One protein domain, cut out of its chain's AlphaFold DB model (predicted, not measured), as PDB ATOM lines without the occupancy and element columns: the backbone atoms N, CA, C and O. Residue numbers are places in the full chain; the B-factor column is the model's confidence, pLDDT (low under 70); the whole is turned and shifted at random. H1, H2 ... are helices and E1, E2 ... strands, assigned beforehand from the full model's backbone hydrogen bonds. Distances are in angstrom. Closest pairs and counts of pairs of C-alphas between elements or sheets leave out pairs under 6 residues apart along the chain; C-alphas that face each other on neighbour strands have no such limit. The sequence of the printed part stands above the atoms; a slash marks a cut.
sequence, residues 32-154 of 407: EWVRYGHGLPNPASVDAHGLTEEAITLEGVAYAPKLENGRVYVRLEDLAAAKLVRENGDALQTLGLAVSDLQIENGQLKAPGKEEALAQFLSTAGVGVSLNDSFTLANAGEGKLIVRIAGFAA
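AT A GLANCE: This is residues 32 to 154 of the 407 residues of an uncharacterized protein of Firmicutes bacterium CAG:110 (UniProt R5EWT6). A strongly twisted sheet of seven strands curls like part of a barrel round one helix, H1, and a small sheet, E2, E6 and E5, is partly face to face with it, as a loose sandwich with strands crossed. H2 and H3 lie at the far end of the longest axis, beyond E7 and E8, and residues 123 to 133 run back from there to E9. The printed part has 123 residues with three named helices and ten named strands, in the order E1 E2 E3 E4 E5 E6 H1 H2 E7 E8 H3 E9 E10. The large sheet, order E1 E10 E9 E3 E4 E7 E8, is mixed, the small one antiparallel, and the class is mixed, helices and strands. The whole is compact, with a radius of gyration of the C-alphas of 14.1 A and spans of 38 by 35 by 19 A.

IN THESE COORDINATES: Find C-alpha 32 at (3.562, 18.255, 2.574); from there E1 runs through residues 32 to 37, 17.2 A long. Next come E2, residues 44 to 47, E3, residues 56 to 58, E4, residues 61 to 63, E5, residues 66 to 68, and E6, residues 71 to 74. At C-alpha 76, (10.472, 8.853, 10.141), H1 begins; it takes residues 76 to 87 and 16.4 A. H2 is residues 89 to 94, E7 residues 103 to 105, E8 residues 108 to 110 and H3 residues 115 to 122, 10.4 A long. E9, residues 134 to 139, measures 16.9 A, and E10, residues 142 to 153, the longest strand, measures 32.1 A and ends at C-alpha 153, (20.633, 12.995, 5.010).

HOW THE PARTS SIT: Start at the edge strand E1, parallel to E10, where N 32 and O 146 are 2.8 A apart. E10 and E9 form an antiparallel hairpin, with N 135 and O 147 at 2.8 A. E9 is antiparallel to E3, with N 57 and O 138 at 2.9 A, and E3 and E4 form a hairpin, with N 58 and O 61 at 2.9 A. E4 is parallel to E7, with N 104 and O 62 at 2.9 A, and the hairpin E7 and E8 has N 110 and O 103 at 2.8 A. H1 is on this sheet, and the two make two layers, a helix on one face of a sheet; the closest C-alphas of H1 and E8 are those of Ala 81 and Leu 109, 6.1 A apart. E4 runs on into E5 at 48 degrees across a break of 2 residues. In the small sheet, look for N 44 and O 74 at 2.8 A between E2 and E6, and N 71 and O 68 at 2.9 A in the hairpin E5 and E6. The two sheets make a sandwich, two sheets face to face, with best planes 33 degrees apart and strands at 54 degrees. H2 and H3 are close but not clearly touching, with the C-alphas of Leu 92 and Phe 121 closest at 6.7 A and a steep tilt of 50 degrees, opposite ways. H3 only grazes the large sheet, and H2 is not on it. In H1, H2 and H3 every O i to N i+4 pair is within hydrogen-bond range.

THE WHOLE: The two C-alphas farthest apart are those of Asn 69 and Thr 94, at 41.3 A. The printed part has no cut, and the link from H3 to E9, 11 residues, is long. The mean pLDDT of the printed part is 83.3; look for values under 70 at residue 35 and residues 37 to 41, 125 to 132 and 150 to 154.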
ATOM      1  N   GLU A  32       2.482  17.727   1.754       81.94
ATOM      2  CA  GLU A  32       3.562  18.255   2.574       81.94
ATOM      3  C   GLU A  32       4.818  17.396   2.422       81.94
ATOM      4  O   GLU A  32       4.797  16.177   2.622       81.94
ATOM      5  N   TRP A  33       5.939  18.028   2.092       74.94
ATOM      6  CA  TRP A  33       7.197  17.331   1.844       74.94
ATOM      7  C   TRP A  33       8.074  17.299   3.096       74.94
ATOM      8  O   TRP A  33       8.344  18.326   3.715       74.94
ATOM      9  N   VAL A  34       8.561  16.112   3.462       72.75
ATOM     10  CA  VAL A  34       9.392  15.895   4.657       72.75
ATOM     11  C   VAL A  34      10.747  15.300   4.301       72.75
ATOM     12  O   VAL A  34      10.861  14.428   3.441       72.75
ATOM     13  N   ARG A  35      11.792  15.745   4.998       67.81
ATOM     14  CA  ARG A  35      13.156  15.213   4.891       67.81
ATOM     15  C   ARG A  35      13.602  14.699   6.253       67.81
ATOM     16  O   ARG A  35      13.275  15.301   7.274       67.81
ATOM     17  N   TYR A  36      14.361  13.610   6.267       71.19
ATOM     18  CA  TYR A  36      14.863  12.990   7.494       71.19
ATOM     19  C   TYR A  36      16.348  12.660   7.368       71.19
ATOM     20  O   TYR A  36      16.896  12.675   6.277       71.19
ATOM     21  N   GLY A  37      17.025  12.356   8.471       62.88
ATOM     22  CA  GLY A  37      18.435  11.964   8.450       62.88
ATOM     23  C   GLY A  37      19.304  12.804   9.375       62.88
ATOM     24  O   GLY A  37      18.810  13.477  10.278       62.88
ATOM     25  N   HIS A  38      20.620  12.715   9.200       49.06
ATOM     26  CA  HIS A  38      21.584  13.370  10.079       49.06
ATOM     27  C   HIS A  38      21.441  14.901  10.045       49.06
ATOM     28  O   HIS A  38      21.419  15.493   8.974       49.06
ATOM     29  N   GLY A  39      21.334  15.538  11.217       45.16
ATOM     30  CA  GLY A  39      21.209  16.999  11.345       45.16
ATOM     31  C   GLY A  39      19.803  17.566  11.110       45.16
ATOM     32  O   GLY A  39      19.558  18.716  11.463       45.16
ATOM     33  N   LEU A  40      18.863  16.766  10.596       47.88
ATOM     34  CA  LEU A  40      17.487  17.188  10.334       47.88
ATOM     35  C   LEU A  40      16.545  16.854  11.504       47.88
ATOM     36  O   LEU A  40      16.767  15.873  12.225       47.88
ATOM     37  N   PRO A  41      15.483  17.652  11.717       48.19
ATOM     38  CA  PRO A  41      14.526  17.404  12.783       48.19
ATOM     39  C   PRO A  41      13.768  16.094  12.541       48.19
ATOM     40  O   PRO A  41      13.154  15.884  11.498       48.19
ATOM     41  N   ASN A  42      13.788  15.219  13.543       70.12
ATOM     42  CA  ASN A  42      12.907  14.063  13.640       70.12
ATOM     43  C   ASN A  42      12.223  14.116  15.018       70.12
ATOM     44  O   ASN A  42      12.880  13.846  16.030       70.12
ATOM     45  N   PRO A  43      10.944  14.524  15.104       78.44
ATOM     46  CA  PRO A  43       9.973  14.655  14.011       78.44
ATOM     47  C   PRO A  43      10.189  15.854  13.073       78.44
ATOM     48  O   PRO A  43      10.531  16.944  13.531       78.44
ATOM     49  N   ALA A  44       9.891  15.662  11.786       73.81
ATOM     50  CA  ALA A  44       9.719  16.734  10.811       73.81
ATOM     51  C   ALA A  44       8.380  17.443  11.063       73.81
ATOM     52  O   ALA A  44       7.411  16.813  11.483       73.81
ATOM     53  N   SER A  45       8.314  18.754  10.838       79.38
ATOM     54  CA  SER A  45       7.116  19.548  11.120       79.38
ATOM     55  C   SER A  45       6.524  20.106   9.838       79.38
ATOM     56  O   SER A  45       7.229  20.793   9.103       79.38
ATOM     57  N   VAL A  46       5.233  19.886   9.612       77.38
ATOM     58  CA  VAL A  46       4.501  20.314   8.409       77.38
ATOM     59  C   VAL A  46       3.176  20.975   8.788       77.38
ATOM     60  O   VAL A  46       2.755  20.864   9.944       77.38
ATOM     61  N   ASP A  47       2.548  21.702   7.864       79.12
ATOM     62  CA  ASP A  47       1.234  22.308   8.122       79.12
ATOM     63  C   ASP A  47       0.193  21.206   8.385       79.12
ATOM     64  O   ASP A  47       0.203  20.149   7.755       79.12
ATOM     65  N   ALA A  48      -0.663  21.408   9.384       80.62
ATOM     66  CA  ALA A  48      -1.662  20.427   9.779       80.62
ATOM     67  C   ALA A  48      -2.865  20.392   8.825       80.62
ATOM     68  O   ALA A  48      -3.627  19.435   8.894       80.62
ATOM     69  N   HIS A  49      -3.084  21.392   7.961       88.88
ATOM     70  CA  HIS A  49      -4.160  21.370   6.947       88.88
ATOM     71  C   HIS A  49      -5.545  20.972   7.493       88.88
ATOM     72  O   HIS A  49      -6.286  20.176   6.916       88.88
ATOM     73  N   GLY A  50      -5.901  21.505   8.663       82.81
ATOM     74  CA  GLY A  50      -7.175  21.196   9.319       82.81
ATOM     75  C   GLY A  50      -7.222  19.846  10.043       82.81
ATOM     76  O   GLY A  50      -8.306  19.448  10.477       82.81
ATOM     77  N   LEU A  51      -6.084  19.161  10.224       90.56
ATOM     78  CA  LEU A  51      -5.977  18.059  11.176       90.56
ATOM     79  C   LEU A  51      -6.291  18.536  12.593       90.56
ATOM     80  O   LEU A  51      -5.812  19.573  13.054       90.56
ATOM     81  N   THR A  52      -7.080  17.732  13.298       89.38
ATOM     82  CA  THR A  52      -7.463  17.972  14.697       89.38
ATOM     83  C   THR A  52      -6.929  16.864  15.590       89.38
ATOM     84  O   THR A  52      -6.643  15.780  15.094       89.38
ATOM     85  N   GLU A  53      -6.834  17.091  16.900       86.06
ATOM     86  CA  GLU A  53      -6.326  16.097  17.865       86.06
ATOM     87  C   GLU A  53      -7.194  14.825  17.978       86.06
ATOM     88  O   GLU A  53      -6.778  13.835  18.577       86.06
ATOM     89  N   GLU A  54      -8.398  14.821  17.402       88.00
ATOM     90  CA  GLU A  54      -9.358  13.729  17.549       88.00
ATOM     91  C   GLU A  54      -9.251  12.693  16.421       88.00
ATOM     92  O   GLU A  54      -9.402  13.012  15.245       88.00
ATOM     93  N   ALA A  55      -9.087  11.415  16.784       89.56
ATOM     94  CA  ALA A  55      -9.167  10.277  15.858       89.56
ATOM     95  C   ALA A  55      -8.258  10.403  14.616       89.56
ATOM     96  O   ALA A  55      -8.683  10.112  13.494       89.56
ATOM     97  N   ILE A  56      -7.017  10.846  14.828       94.69
ATOM     98  CA  ILE A  56      -6.004  10.916  13.776       94.69
ATOM     99  C   ILE A  56      -5.590   9.498  13.376       94.69
ATOM    100  O   ILE A  56      -5.360   8.629  14.224       94.69
ATOM    101  N   THR A  57      -5.469   9.270  12.074       96.56
ATOM    102  CA  THR A  57      -4.881   8.051  11.528       96.56
ATOM    103  C   THR A  57      -3.782   8.365  10.523       96.56
ATOM    104  O   THR A  57      -3.821   9.386   9.841       96.56
ATOM    105  N   LEU A  58      -2.797   7.473  10.444       96.44
ATOM    106  CA  LEU A  58      -1.736   7.462   9.441       96.44
ATOM    107  C   LEU A  58      -1.887   6.170   8.639       96.44
ATOM    108  O   LEU A  58      -1.773   5.085   9.208       96.44
ATOM    109  N   GLU A  59      -2.220   6.273   7.349       93.50
ATOM    110  CA  GLU A  59      -2.571   5.109   6.508       93.50
ATOM    111  C   GLU A  59      -3.677   4.229   7.136       93.50
ATOM    112  O   GLU A  59      -3.675   3.003   7.041       93.50
ATOM    113  N   GLY A  60      -4.627   4.857   7.841       92.62
ATOM    114  CA  GLY A  60      -5.724   4.164   8.527       92.62
ATOM    115  C   GLY A  60      -5.366   3.541   9.884       92.62
ATOM    116  O   GLY A  60      -6.277   3.111  10.591       92.62
ATOM    117  N   VAL A  61      -4.092   3.536  10.291       96.12
ATOM    118  CA  VAL A  61      -3.654   3.097  11.627       96.12
ATOM    119  C   VAL A  61      -3.851   4.230  12.630       96.12
ATOM    120  O   VAL A  61      -3.535   5.378  12.320       96.12
ATOM    121  N   ALA A  62      -4.340   3.935  13.836       96.31
ATOM    122  CA  ALA A  62      -4.504   4.950  14.875       96.31
ATOM    123  C   ALA A  62      -3.154   5.602  15.218       96.31
ATOM    124  O   ALA A  62      -2.172   4.913  15.504       96.31
ATOM    125  N   TYR A  63      -3.110   6.931  15.176       95.75
ATOM    126  CA  TYR A  63      -1.878   7.701  15.288       95.75
ATOM    127  C   TYR A  63      -2.086   8.915  16.190       95.75
ATOM    128  O   TYR A  63      -3.114   9.577  16.118       95.75
ATOM    129  N   ALA A  64      -1.115   9.215  17.050       89.50
ATOM    130  CA  ALA A  64      -1.158  10.365  17.950       89.50
ATOM    131  C   ALA A  64       0.099  11.232  17.757       89.50
ATOM    132  O   ALA A  64       1.010  11.193  18.592       89.50
ATOM    133  N   PRO A  65       0.195  11.985  16.643       88.69
ATOM    134  CA  PRO A  65       1.295  12.912  16.443       88.69
ATOM    135  C   PRO A  65       1.218  14.053  17.452       88.69
ATOM    136  O   PRO A  65       0.155  14.391  17.977       88.69
ATOM    137  N   LYS A  66       2.351  14.723  17.664       85.00
ATOM    138  CA  LYS A  66       2.318  16.033  18.309       85.00
ATOM    139  C   LYS A  66       1.682  17.028  17.330       85.00
ATOM    140  O   LYS A  66       2.132  17.135  16.189       85.00
ATOM    141  N   LEU A  67       0.674  17.756  17.798       83.81
ATOM    142  CA  LEU A  67       0.083  18.909  17.124       83.81
ATOM    143  C   LEU A  67       0.369  20.154  17.963       83.81
ATOM    144  O   LEU A  67       0.107  20.171  19.162       83.81
ATOM    145  N   GLU A  68       0.957  21.183  17.363       72.12
ATOM    146  CA  GLU A  68       1.248  22.439  18.060       72.12
ATOM    147  C   GLU A  68       1.292  23.593  17.056       72.12
ATOM    148  O   GLU A  68       1.897  23.470  15.995       72.12
ATOM    149  N   ASN A  69       0.661  24.725  17.387       74.31
ATOM    150  CA  ASN A  69       0.674  25.947  16.569       74.31
ATOM    151  C   ASN A  69       0.254  25.736  15.100       74.31
ATOM    152  O   ASN A  69       0.843  26.322  14.197       74.31
ATOM    153  N   GLY A  70      -0.749  24.884  14.860       75.12
ATOM    154  CA  GLY A  70      -1.226  24.573  13.507       75.12
ATOM    155  C   GLY A  70      -0.301  23.654  12.706       75.12
ATOM    156  O   GLY A  70      -0.515  23.482  11.515       75.12
ATOM    157  N   ARG A  71       0.712  23.052  13.339       77.75
ATOM    158  CA  ARG A  71       1.641  22.118  12.697       77.75
ATOM    159  C   ARG A  71       1.489  20.713  13.248       77.75
ATOM    160  O   ARG A  71       1.255  20.535  14.445       77.75
ATOM    161  N   VAL A  72       1.708  19.726  12.387       89.62
ATOM    162  CA  VAL A  72       1.828  18.314  12.756       89.62
ATOM    163  C   VAL A  72       3.289  17.880  12.690       89.62
ATOM    164  O   VAL A  72       4.038  18.273  11.797       89.62
ATOM    165  N   TYR A  73       3.713  17.106  13.683       83.50
ATOM    166  CA  TYR A  73       5.084  16.629  13.828       83.50
ATOM    167  C   TYR A  73       5.137  15.130  13.540       83.50
ATOM    168  O   TYR A  73       4.653  14.326  14.337       83.50
ATOM    169  N   VAL A  74       5.744  14.774  12.414       91.69
ATOM    170  CA  VAL A  74       5.755  13.426  11.845       91.69
ATOM    171  C   VAL A  74       7.153  12.840  11.976       91.69
ATOM    172  O   VAL A  74       8.135  13.490  11.622       91.69
ATOM    173  N   ARG A  75       7.271  11.631  12.528       88.75
ATOM    174  CA  ARG A  75       8.568  10.955  12.650       88.75
ATOM    175  C   ARG A  75       8.814  10.005  11.501       88.75
ATOM    176  O   ARG A  75       7.887   9.359  11.019       88.75
ATOM    177  N   LEU A  76      10.083   9.833  11.148       89.94
ATOM    178  CA  LEU A  76      10.472   8.853  10.141       89.94
ATOM    179  C   LEU A  76      10.024   7.440  10.527       89.94
ATOM    180  O   LEU A  76       9.536   6.673   9.700       89.94
ATOM    181  N   GLU A  77      10.186   7.104  11.803       88.31
ATOM    182  CA  GLU A  77       9.851   5.793  12.337       88.31
ATOM    183  C   GLU A  77       8.335   5.549  12.328       88.31
ATOM    184  O   GLU A  77       7.904   4.414  12.128       88.31
ATOM    185  N   ASP A  78       7.520   6.600  12.487       93.88
ATOM    186  CA  ASP A  78       6.057   6.498  12.389       93.88
ATOM    187  C   ASP A  78       5.636   6.172  10.946       93.88
ATOM    188  O   ASP A  78       4.791   5.303  10.722       93.88
ATOM    189  N   LEU A  79       6.277   6.810   9.957       95.00
ATOM    190  CA  LEU A  79       6.051   6.523   8.536       95.00
ATOM    191  C   LEU A  79       6.456   5.089   8.177       95.00
ATOM    192  O   LEU A  79       5.725   4.386   7.478       95.00
ATOM    193  N   ALA A  80       7.594   4.619   8.695       88.94
ATOM    194  CA  ALA A  80       8.031   3.239   8.505       88.94
ATOM    195  C   ALA A  80       7.055   2.234   9.130       88.94
ATOM    196  O   ALA A  80       6.707   1.241   8.489       88.94
ATOM    197  N   ALA A  81       6.554   2.512  10.335       91.06
ATOM    198  CA  ALA A  81       5.533   1.697  10.985       91.06
ATOM    199  C   ALA A  81       4.237   1.628  10.157       91.06
ATOM    200  O   ALA A  81       3.693   0.541   9.956       91.06
ATOM    201  N   ALA A  82       3.770   2.756   9.618       94.25
ATOM    202  CA  ALA A  82       2.593   2.798   8.753       94.25
ATOM    203  C   ALA A  82       2.801   2.021   7.444       94.25
ATOM    204  O   ALA A  82       1.955   1.211   7.054       94.25
ATOM    205  N   LYS A  83       3.958   2.198   6.792       91.38
ATOM    206  CA  LYS A  83       4.307   1.459   5.571       91.38
ATOM    207  C   LYS A  83       4.346  -0.048   5.811       91.38
ATOM    208  O   LYS A  83       3.881  -0.809   4.967       91.38
ATOM    209  N   LEU A  84       4.844  -0.475   6.974       88.69
ATOM    210  CA  LEU A  84       4.935  -1.889   7.344       88.69
ATOM    211  C   LEU A  84       3.552  -2.533   7.337       88.69
ATOM    212  O   LEU A  84       3.386  -3.621   6.790       88.69
ATOM    213  N   VAL A  85       2.564  -1.835   7.905       91.00
ATOM    214  CA  VAL A  85       1.165  -2.271   7.923       91.00
ATOM    215  C   VAL A  85       0.593  -2.313   6.510       91.00
ATOM    216  O   VAL A  85       0.019  -3.330   6.121       91.00
ATOM    217  N   ARG A  86       0.788  -1.244   5.728       91.38
ATOM    218  CA  ARG A  86       0.277  -1.130   4.354       91.38
ATOM    219  C   ARG A  86       0.784  -2.249   3.444       91.38
ATOM    220  O   ARG A  86       0.006  -2.822   2.689       91.38
ATOM    221  N   GLU A  87       2.075  -2.567   3.512       85.06
ATOM    222  CA  GLU A  87       2.711  -3.533   2.606       85.06
ATOM    223  C   GLU A  87       2.560  -4.992   3.051       85.06
ATOM    224  O   GLU A  87       2.772  -5.898   2.248       85.06
ATOM    225  N   ASN A  88       2.164  -5.242   4.303       83.94
ATOM    226  CA  ASN A  88       2.077  -6.594   4.864       83.94
ATOM    227  C   ASN A  88       0.671  -6.937   5.394       83.94
ATOM    228  O   ASN A  88       0.529  -7.722   6.336       83.94
ATOM    229  N   GLY A  89      -0.375  -6.377   4.777       86.81
ATOM    230  CA  GLY A  89      -1.773  -6.587   5.178       86.81
ATOM    231  C   GLY A  89      -2.191  -8.064   5.263       86.81
ATOM    232  O   GLY A  89      -2.802  -8.472   6.251       86.81
ATOM    233  N   ASP A  90      -1.796  -8.895   4.295       87.44
ATOM    234  CA  ASP A  90      -2.139 -10.329   4.273       87.44
ATOM    235  C   ASP A  90      -1.506 -11.108   5.443       87.44
ATOM    236  O   ASP A  90      -2.111 -12.019   6.024       87.44
ATOM    237  N   ALA A  91      -0.281 -10.733   5.827       86.62
ATOM    238  CA  ALA A  91       0.429 -11.338   6.950       86.62
ATOM    239  C   ALA A  91      -0.214 -10.952   8.291       86.62
ATOM    240  O   ALA A  91      -0.400 -11.816   9.152       86.62
ATOM    241  N   LEU A  92      -0.623  -9.686   8.444       87.81
ATOM    242  CA  LEU A  92      -1.404  -9.223   9.596       87.81
ATOM    243  C   LEU A  92      -2.726  -9.988   9.713       87.81
ATOM    244  O   LEU A  92      -3.050 -10.511  10.783       87.81
ATOM    245  N   GLN A  93      -3.451 -10.135   8.601       89.75
ATOM    246  CA  GLN A  93      -4.729 -10.839   8.578       89.75
ATOM    247  C   GLN A  93      -4.587 -12.313   8.984       89.75
ATOM    248  O   GLN A  93      -5.399 -12.817   9.761       89.75
ATOM    249  N   THR A  94      -3.538 -12.994   8.514       91.50
ATOM    250  CA  THR A  94      -3.238 -14.396   8.866       91.50
ATOM    251  C   THR A  94      -2.999 -14.578  10.369       91.50
ATOM    252  O   THR A  94      -3.358 -15.610  10.935       91.50
ATOM    253  N   LEU A  95      -2.444 -13.560  11.029       91.06
ATOM    254  CA  LEU A  95      -2.209 -13.533  12.475       91.06
ATOM    255  C   LEU A  95      -3.405 -12.981  13.273       91.06
ATOM    256  O   LEU A  95      -3.326 -12.848  14.492       91.06
ATOM    257  N   GLY A  96      -4.527 -12.675  12.611       92.50
ATOM    258  CA  GLY A  96      -5.734 -12.155  13.257       92.50
ATOM    259  C   GLY A  96      -5.609 -10.709  13.753       92.50
ATOM    260  O   GLY A  96      -6.330 -10.314  14.677       92.50
ATOM    261  N   LEU A  97      -4.701  -9.929  13.161       93.31
ATOM    262  CA  LEU A  97      -4.507  -8.504  13.423       93.31
ATOM    263  C   LEU A  97      -5.219  -7.682  12.341       93.31
ATOM    264  O   LEU A  97      -4.847  -7.739  11.171       93.31
ATOM    265  N   ALA A  98      -6.239  -6.913  12.720       92.25
ATOM    266  CA  ALA A  98      -6.830  -5.909  11.841       92.25
ATOM    267  C   ALA A  98      -6.086  -4.575  11.988       92.25
ATOM    268  O   ALA A  98      -5.565  -4.269  13.056       92.25
ATOM    269  N   VAL A  99      -6.102  -3.731  10.949       92.06
ATOM    270  CA  VAL A  99      -5.514  -2.374  11.002       92.06
ATOM    271  C   VAL A  99      -6.098  -1.550  12.159       92.06
ATOM    272  O   VAL A  99      -5.370  -0.830  12.831       92.06
ATOM    273  N   SER A 100      -7.390  -1.723  12.458       91.44
ATOM    274  CA  SER A 100      -8.075  -1.066  13.580       91.44
ATOM    275  C   SER A 100      -7.605  -1.515  14.966       91.44
ATOM    276  O   SER A 100      -7.915  -0.852  15.951       91.44
ATOM    277  N   ASP A 101      -6.900  -2.646  15.058       93.38
ATOM    278  CA  ASP A 101      -6.318  -3.136  16.311       93.38
ATOM    279  C   ASP A 101      -4.943  -2.504  16.588       93.38
ATOM    280  O   ASP A 101      -4.375  -2.717  17.661       93.38
ATOM    281  N   LEU A 102      -4.387  -1.773  15.614       96.00
ATOM    282  CA  LEU A 102      -3.027  -1.254  15.647       96.00
ATOM    283  C   LEU A 102      -2.989   0.234  15.999       96.00
ATOM    284  O   LEU A 102      -3.858   1.020  15.620       96.00
ATOM    285  N   GLN A 103      -1.927   0.612  16.702       96.19
ATOM    286  CA  GLN A 103      -1.604   1.983  17.078       96.19
ATOM    287  C   GLN A 103      -0.128   2.253  16.780       96.19
ATOM    288  O   GLN A 103       0.717   1.396  17.043       96.19
ATOM    289  N   ILE A 104       0.187   3.432  16.246       95.62
ATOM    290  CA  ILE A 104       1.565   3.904  16.072       95.62
ATOM    291  C   ILE A 104       1.889   4.871  17.204       95.62
ATOM    292  O   ILE A 104       1.252   5.915  17.349       95.62
ATOM    293  N   GLU A 105       2.913   4.540  17.986       87.81
ATOM    294  CA  GLU A 105       3.422   5.398  19.050       87.81
ATOM    295  C   GLU A 105       4.948   5.460  19.011       87.81
ATOM    296  O   GLU A 105       5.627   4.470  19.286       87.81
ATOM    297  N   ASN A 106       5.501   6.649  18.744       80.44
ATOM    298  CA  ASN A 106       6.947   6.906  18.754       80.44
ATOM    299  C   ASN A 106       7.747   5.910  17.886       80.44
ATOM    300  O   ASN A 106       8.788   5.411  18.318       80.44
ATOM    301  N   GLY A 107       7.254   5.599  16.690       80.62
ATOM    302  CA  GLY A 107       7.883   4.672  15.755       80.62
ATOM    303  C   GLY A 107       7.630   3.194  16.025       80.62
ATOM    304  O   GLY A 107       8.176   2.341  15.330       80.62
ATOM    305  N   GLN A 108       6.832   2.867  17.042       86.19
ATOM    306  CA  GLN A 108       6.500   1.492  17.393       86.19
ATOM    307  C   GLN A 108       5.048   1.197  17.050       86.19
ATOM    308  O   GLN A 108       4.147   1.943  17.436       86.19
ATOM    309  N   LEU A 109       4.820   0.065  16.384       91.62
ATOM    310  CA  LEU A 109       3.489  -0.522  16.329       91.62
ATOM    311  C   LEU A 109       3.150  -1.125  17.690       91.62
ATOM    312  O   LEU A 109       3.965  -1.818  18.302       91.62
ATOM    313  N   LYS A 110       1.923  -0.884  18.135       93.00
ATOM    314  CA  LYS A 110       1.307  -1.494  19.308       93.00
ATOM    315  C   LYS A 110      -0.015  -2.126  18.907       93.00
ATOM    316  O   LYS A 110      -0.728  -1.594  18.064       93.00
ATOM    317  N   ALA A 111      -0.337  -3.248  19.536       94.75
ATOM    318  CA  ALA A 111      -1.603  -3.948  19.370       94.75
ATOM    319  C   ALA A 111      -2.125  -4.335  20.761       94.75
ATOM    320  O   ALA A 111      -1.866  -5.454  21.212       94.75
ATOM    321  N   PRO A 112      -2.769  -3.404  21.490       91.56
ATOM    322  CA  PRO A 112      -3.229  -3.660  22.851       91.56
ATOM    323  C   PRO A 112      -4.116  -4.912  22.928       91.56
ATOM    324  O   PRO A 112      -5.147  -4.999  22.260       91.56
ATOM    325  N   GLY A 113      -3.716  -5.894  23.738       92.56
ATOM    326  CA  GLY A 113      -4.413  -7.176  23.889       92.56
ATOM    327  C   GLY A 113      -4.135  -8.212  22.791       92.56
ATOM    328  O   GLY A 113      -4.759  -9.274  22.797       92.56
ATOM    329  N   LYS A 114      -3.226  -7.924  21.851       94.69
ATOM    330  CA  LYS A 114      -2.760  -8.838  20.791       94.69
ATOM    331  C   LYS A 114      -1.232  -8.803  20.631       94.69
ATOM    332  O   LYS A 114      -0.701  -8.973  19.534       94.69
ATOM    333  N   GLU A 115      -0.511  -8.598  21.731       94.44
ATOM    334  CA  GLU A 115       0.938  -8.373  21.747       94.44
ATOM    335  C   GLU A 115       1.735  -9.565  21.193       94.44
ATOM    336  O   GLU A 115       2.724  -9.367  20.493       94.44
ATOM    337  N   GLU A 116       1.300 -10.800  21.461       90.75
ATOM    338  CA  GLU A 116       1.972 -12.015  20.976       90.75
ATOM    339  C   GLU A 116       1.864 -12.160  19.448       90.75
ATOM    340  O   GLU A 116       2.858 -12.441  18.777       90.75
ATOM    341  N   ALA A 117       0.684 -11.876  18.885       90.38
ATOM    342  CA  ALA A 117       0.474 -11.871  17.439       90.38
ATOM    343  C   ALA A 117       1.311 -10.775  16.760       90.38
ATOM    344  O   ALA A 117       1.915 -11.011  15.713       90.38
ATOM    345  N   LEU A 118       1.402  -9.592  17.379       90.81
ATOM    346  CA  LEU A 118       2.233  -8.502  16.874       90.81
ATOM    347  C   LEU A 118       3.728  -8.843  16.939       90.81
ATOM    348  O   LEU A 118       4.455  -8.577  15.987       90.81
ATOM    349  N   ALA A 119       4.199  -9.466  18.022       88.75
ATOM    350  CA  ALA A 119       5.589  -9.901  18.134       88.75
ATOM    351  C   ALA A 119       5.949 -10.930  17.049       88.75
ATOM    352  O   ALA A 119       7.021 -10.847  16.447       88.75
ATOM    353  N   GLN A 120       5.036 -11.863  16.754       87.50
ATOM    354  CA  GLN A 120       5.211 -12.815  15.661       87.50
ATOM    355  C   GLN A 120       5.273 -12.109  14.300       87.50
ATOM    356  O   GLN A 120       6.163 -12.415  13.509       87.50
ATOM    357  N   PHE A 121       4.395 -11.133  14.052       88.56
ATOM    358  CA  PHE A 121       4.410 -10.322  12.832       88.56
ATOM    359  C   PHE A 121       5.743  -9.577  12.638       88.56
ATOM    360  O   PHE A 121       6.372  -9.681  11.587       88.56
ATOM    361  N   LEU A 122       6.221  -8.879  13.672       85.00
ATOM    362  CA  LEU A 122       7.465  -8.102  13.616       85.00
ATOM    363  C   LEU A 122       8.723  -8.976  13.480       85.00
ATOM    364  O   LEU A 122       9.769  -8.484  13.067       85.00
ATOM    365  N   SER A 123       8.647 -10.270  13.814       80.88
ATOM    366  CA  SER A 123       9.782 -11.195  13.683       80.88
ATOM    367  C   SER A 123      10.082 -11.612  12.237       80.88
ATOM    368  O   SER A 123      11.170 -12.120  11.959       80.88
ATOM    369  N   THR A 124       9.135 -11.404  11.319       72.50
ATOM    370  CA  THR A 124       9.228 -11.839   9.918       72.50
ATOM    371  C   THR A 124       9.084 -10.696   8.918       72.50
ATOM    372  O   THR A 124       9.499 -10.852   7.771       72.50
ATOM    373  N   ALA A 125       8.522  -9.560   9.336       64.19
ATOM    374  CA  ALA A 125       8.280  -8.411   8.478       64.19
ATOM    375  C   ALA A 125       9.374  -7.344   8.650       64.19
ATOM    376  O   ALA A 125       9.658  -6.887   9.756       64.19
ATOM    377  N   GLY A 126       9.974  -6.927   7.537       61.91
ATOM    378  CA  GLY A 126      10.888  -5.791   7.472       61.91
ATOM    379  C   GLY A 126      10.431  -4.841   6.379       61.91
ATOM    380  O   GLY A 126      10.126  -5.281   5.272       61.91
ATOM    381  N   VAL A 127      10.387  -3.548   6.682       68.00
ATOM    382  CA  VAL A 127      10.087  -2.509   5.698       68.00
ATOM    383  C   VAL A 127      11.017  -1.324   5.906       68.00
ATOM    384  O   VAL A 127      11.440  -1.041   7.028       68.00
ATOM    385  N   GLY A 128      11.307  -0.626   4.816       66.44
ATOM    386  CA  GLY A 128      11.985   0.659   4.823       66.44
ATOM    387  C   GLY A 128      11.143   1.702   4.104       66.44
ATOM    388  O   GLY A 128      10.313   1.379   3.253       66.44
ATOM    389  N   VAL A 129      11.378   2.957   4.447       67.38
ATOM    390  CA  VAL A 129      10.803   4.112   3.761       67.38
ATOM    391  C   VAL A 129      11.785   4.643   2.726       67.38
ATOM    392  O   VAL A 129      12.995   4.634   2.945       67.38
ATOM    393  N   SER A 130      11.247   5.066   1.593       63.81
ATOM    394  CA  SER A 130      11.965   5.436   0.379       63.81
ATOM    395  C   SER A 130      11.587   6.849  -0.052       63.81
ATOM    396  O   SER A 130      10.563   7.393   0.365       63.81
ATOM    397  N   LEU A 131      12.409   7.441  -0.919       56.44
ATOM    398  CA  LEU A 131      12.064   8.694  -1.591       56.44
ATOM    399  C   LEU A 131      10.717   8.554  -2.309       56.44
ATOM    400  O   LEU A 131      10.421   7.501  -2.878       56.44
ATOM    401  N   ASN A 132       9.919   9.618  -2.275       63.16
ATOM    402  CA  ASN A 132       8.574   9.713  -2.844       63.16
ATOM    403  C   ASN A 132       7.504   8.807  -2.215       63.16
ATOM    404  O   ASN A 132       6.349   8.847  -2.654       63.16
ATOM    405  N   ASP A 133       7.823   8.057  -1.154       72.69
ATOM    406  CA  ASP A 133       6.777   7.411  -0.366       72.69
ATOM    407  C   ASP A 133       5.801   8.470   0.145       72.69
ATOM    408  O   ASP A 133       6.200   9.487   0.717       72.69
ATOM    409  N   SER A 134       4.518   8.209  -0.087       84.69
ATOM    410  CA  SER A 134       3.414   9.079   0.299       84.69
ATOM    411  C   SER A 134       2.579   8.410   1.382       84.69
ATOM    412  O   SER A 134       2.323   7.202   1.309       84.69
ATOM    413  N   PHE A 135       2.165   9.218   2.355       95.19
ATOM    414  CA  PHE A 135       1.422   8.797   3.532       95.19
ATOM    415  C   PHE A 135       0.237   9.713   3.776       95.19
ATOM    416  O   PHE A 135       0.403  10.919   3.923       95.19
ATOM    417  N   THR A 136      -0.957   9.149   3.867       95.31
ATOM    418  CA  THR A 136      -2.166   9.923   4.143       95.31
ATOM    419  C   THR A 136      -2.376  10.045   5.645       95.31
ATOM    420  O   THR A 136      -2.503   9.029   6.339       95.31
ATOM    421  N   LEU A 137      -2.464  11.282   6.137       96.19
ATOM    422  CA  LEU A 137      -3.036  11.566   7.447       96.19
ATOM    423  C   LEU A 137      -4.513  11.913   7.298       96.19
ATOM    424  O   LEU A 137      -4.907  12.700   6.435       96.19
ATOM    425  N   ALA A 138      -5.323  11.332   8.172       94.62
ATOM    426  CA  ALA A 138      -6.765  11.497   8.170       94.62
ATOM    427  C   ALA A 138      -7.290  11.780   9.578       94.62
ATOM    428  O   ALA A 138      -6.694  11.369  10.571       94.62
ATOM    429  N   ASN A 139      -8.449  12.428   9.656       94.12
ATOM    430  CA  ASN A 139      -9.258  12.505  10.870       94.12
ATOM    431  C   ASN A 139     -10.540  11.708  10.647       94.12
ATOM    432  O   ASN A 139     -11.244  11.935   9.666       94.12
ATOM    433  N   ALA A 140     -10.851  10.773  11.549       87.94
ATOM    434  CA  ALA A 140     -12.071   9.958  11.489       87.94
ATOM    435  C   ALA A 140     -12.306   9.257  10.125       87.94
ATOM    436  O   ALA A 140     -13.446   9.030   9.719       87.94
ATOM    437  N   GLY A 141     -11.225   8.901   9.421       84.69
ATOM    438  CA  GLY A 141     -11.265   8.245   8.109       84.69
ATOM    439  C   GLY A 141     -11.351   9.189   6.904       84.69
ATOM    440  O   GLY A 141     -11.287   8.717   5.774       84.69
ATOM    441  N   GLU A 142     -11.452  10.503   7.117       90.38
ATOM    442  CA  GLU A 142     -11.392  11.511   6.057       90.38
ATOM    443  C   GLU A 142      -9.958  12.037   5.914       90.38
ATOM    444  O   GLU A 142      -9.406  12.589   6.870       90.38
ATOM    445  N   GLY A 143      -9.352  11.867   4.735       91.31
ATOM    446  CA  GLY A 143      -8.010  12.375   4.441       91.31
ATOM    447  C   GLY A 143      -7.927  13.892   4.604       91.31
ATOM    448  O   GLY A 143      -8.842  14.610   4.203       91.31
ATOM    449  N   LYS A 144      -6.844  14.374   5.218       93.00
ATOM    450  CA  LYS A 144      -6.599  15.803   5.466       93.00
ATOM    451  C   LYS A 144      -5.329  16.301   4.803       93.00
ATOM    452  O   LYS A 144      -5.337  17.406   4.280       93.00
ATOM    453  N   LEU A 145      -4.274  15.489   4.780       93.38
ATOM    454  CA  LEU A 145      -3.044  15.807   4.058       93.38
ATOM    455  C   LEU A 145      -2.281  14.546   3.664       93.38
ATOM    456  O   LEU A 145      -2.469  13.473   4.248       93.38
ATOM    457  N   ILE A 146      -1.386  14.706   2.697       90.38
ATOM    458  CA  ILE A 146      -0.426  13.696   2.268       90.38
ATOM    459  C   ILE A 146       0.969  14.153   2.690       90.38
ATOM    460  O   ILE A 146       1.429  15.207   2.276       90.38
ATOM    461  N   VAL A 147       1.677  13.343   3.469       90.31
ATOM    462  CA  VAL A 147       3.106  13.525   3.743       90.31
ATOM    463  C   VAL A 147       3.900  12.754   2.707       90.31
ATOM    464  O   VAL A 147       3.696  11.549   2.560       90.31
ATOM    465  N   ARG A 148       4.834  13.411   2.022       85.81
ATOM    466  CA  ARG A 148       5.706  12.773   1.033       85.81
ATOM    467  C   ARG A 148       7.177  12.930   1.397       85.81
ATOM    468  O   ARG A 148       7.630  14.017   1.741       85.81
ATOM    469  N   ILE A 149       7.937  11.839   1.328       74.88
ATOM    470  CA  ILE A 149       9.364  11.862   1.668       74.88
ATOM    471  C   ILE A 149      10.170  12.459   0.514       74.88
ATOM    472  O   ILE A 149      10.235  11.882  -0.569       74.88
ATOM    473  N   ALA A 150      10.823  13.587   0.781       61.75
ATOM    474  CA  ALA A 150      11.662  14.315  -0.163       61.75
ATOM    475  C   ALA A 150      13.158  13.969  -0.073       61.75
ATOM    476  O   ALA A 150      13.901  14.362  -0.959       61.75
ATOM    477  N   GLY A 151      13.643  13.316   0.994       64.19
ATOM    478  CA  GLY A 151      15.092  13.131   1.159       64.19
ATOM    479  C   GLY A 151      15.554  12.446   2.446       64.19
ATOM    480  O   GLY A 151      14.868  12.508   3.472       64.19
ATOM    481  N   PHE A 152      16.758  11.857   2.386       61.16
ATOM    482  CA  PHE A 152      17.494  11.276   3.516       61.16
ATOM    483  C   PHE A 152      18.924  11.841   3.626       61.16
ATOM    484  O   PHE A 152      19.723  11.643   2.718       61.16
ATOM    485  N   ALA A 153      19.278  12.482   4.746       51.34
ATOM    486  CA  ALA A 153      20.633  12.995   5.010       51.34
ATOM    487  C   ALA A 153      21.529  11.968   5.749       51.34
ATOM    488  O   ALA A 153      21.090  11.344   6.722       51.34
ATOM    489  N   ALA A 154      22.795  11.799   5.340       46.44
ATOM    490  CA  ALA A 154      23.741  10.815   5.900       46.44
ATOM    491  C   ALA A 154      24.828  11.445   6.800       46.44
ATOM    492  O   ALA A 154      25.151  12.617   6.685       46.44
TER     493      ALA A 154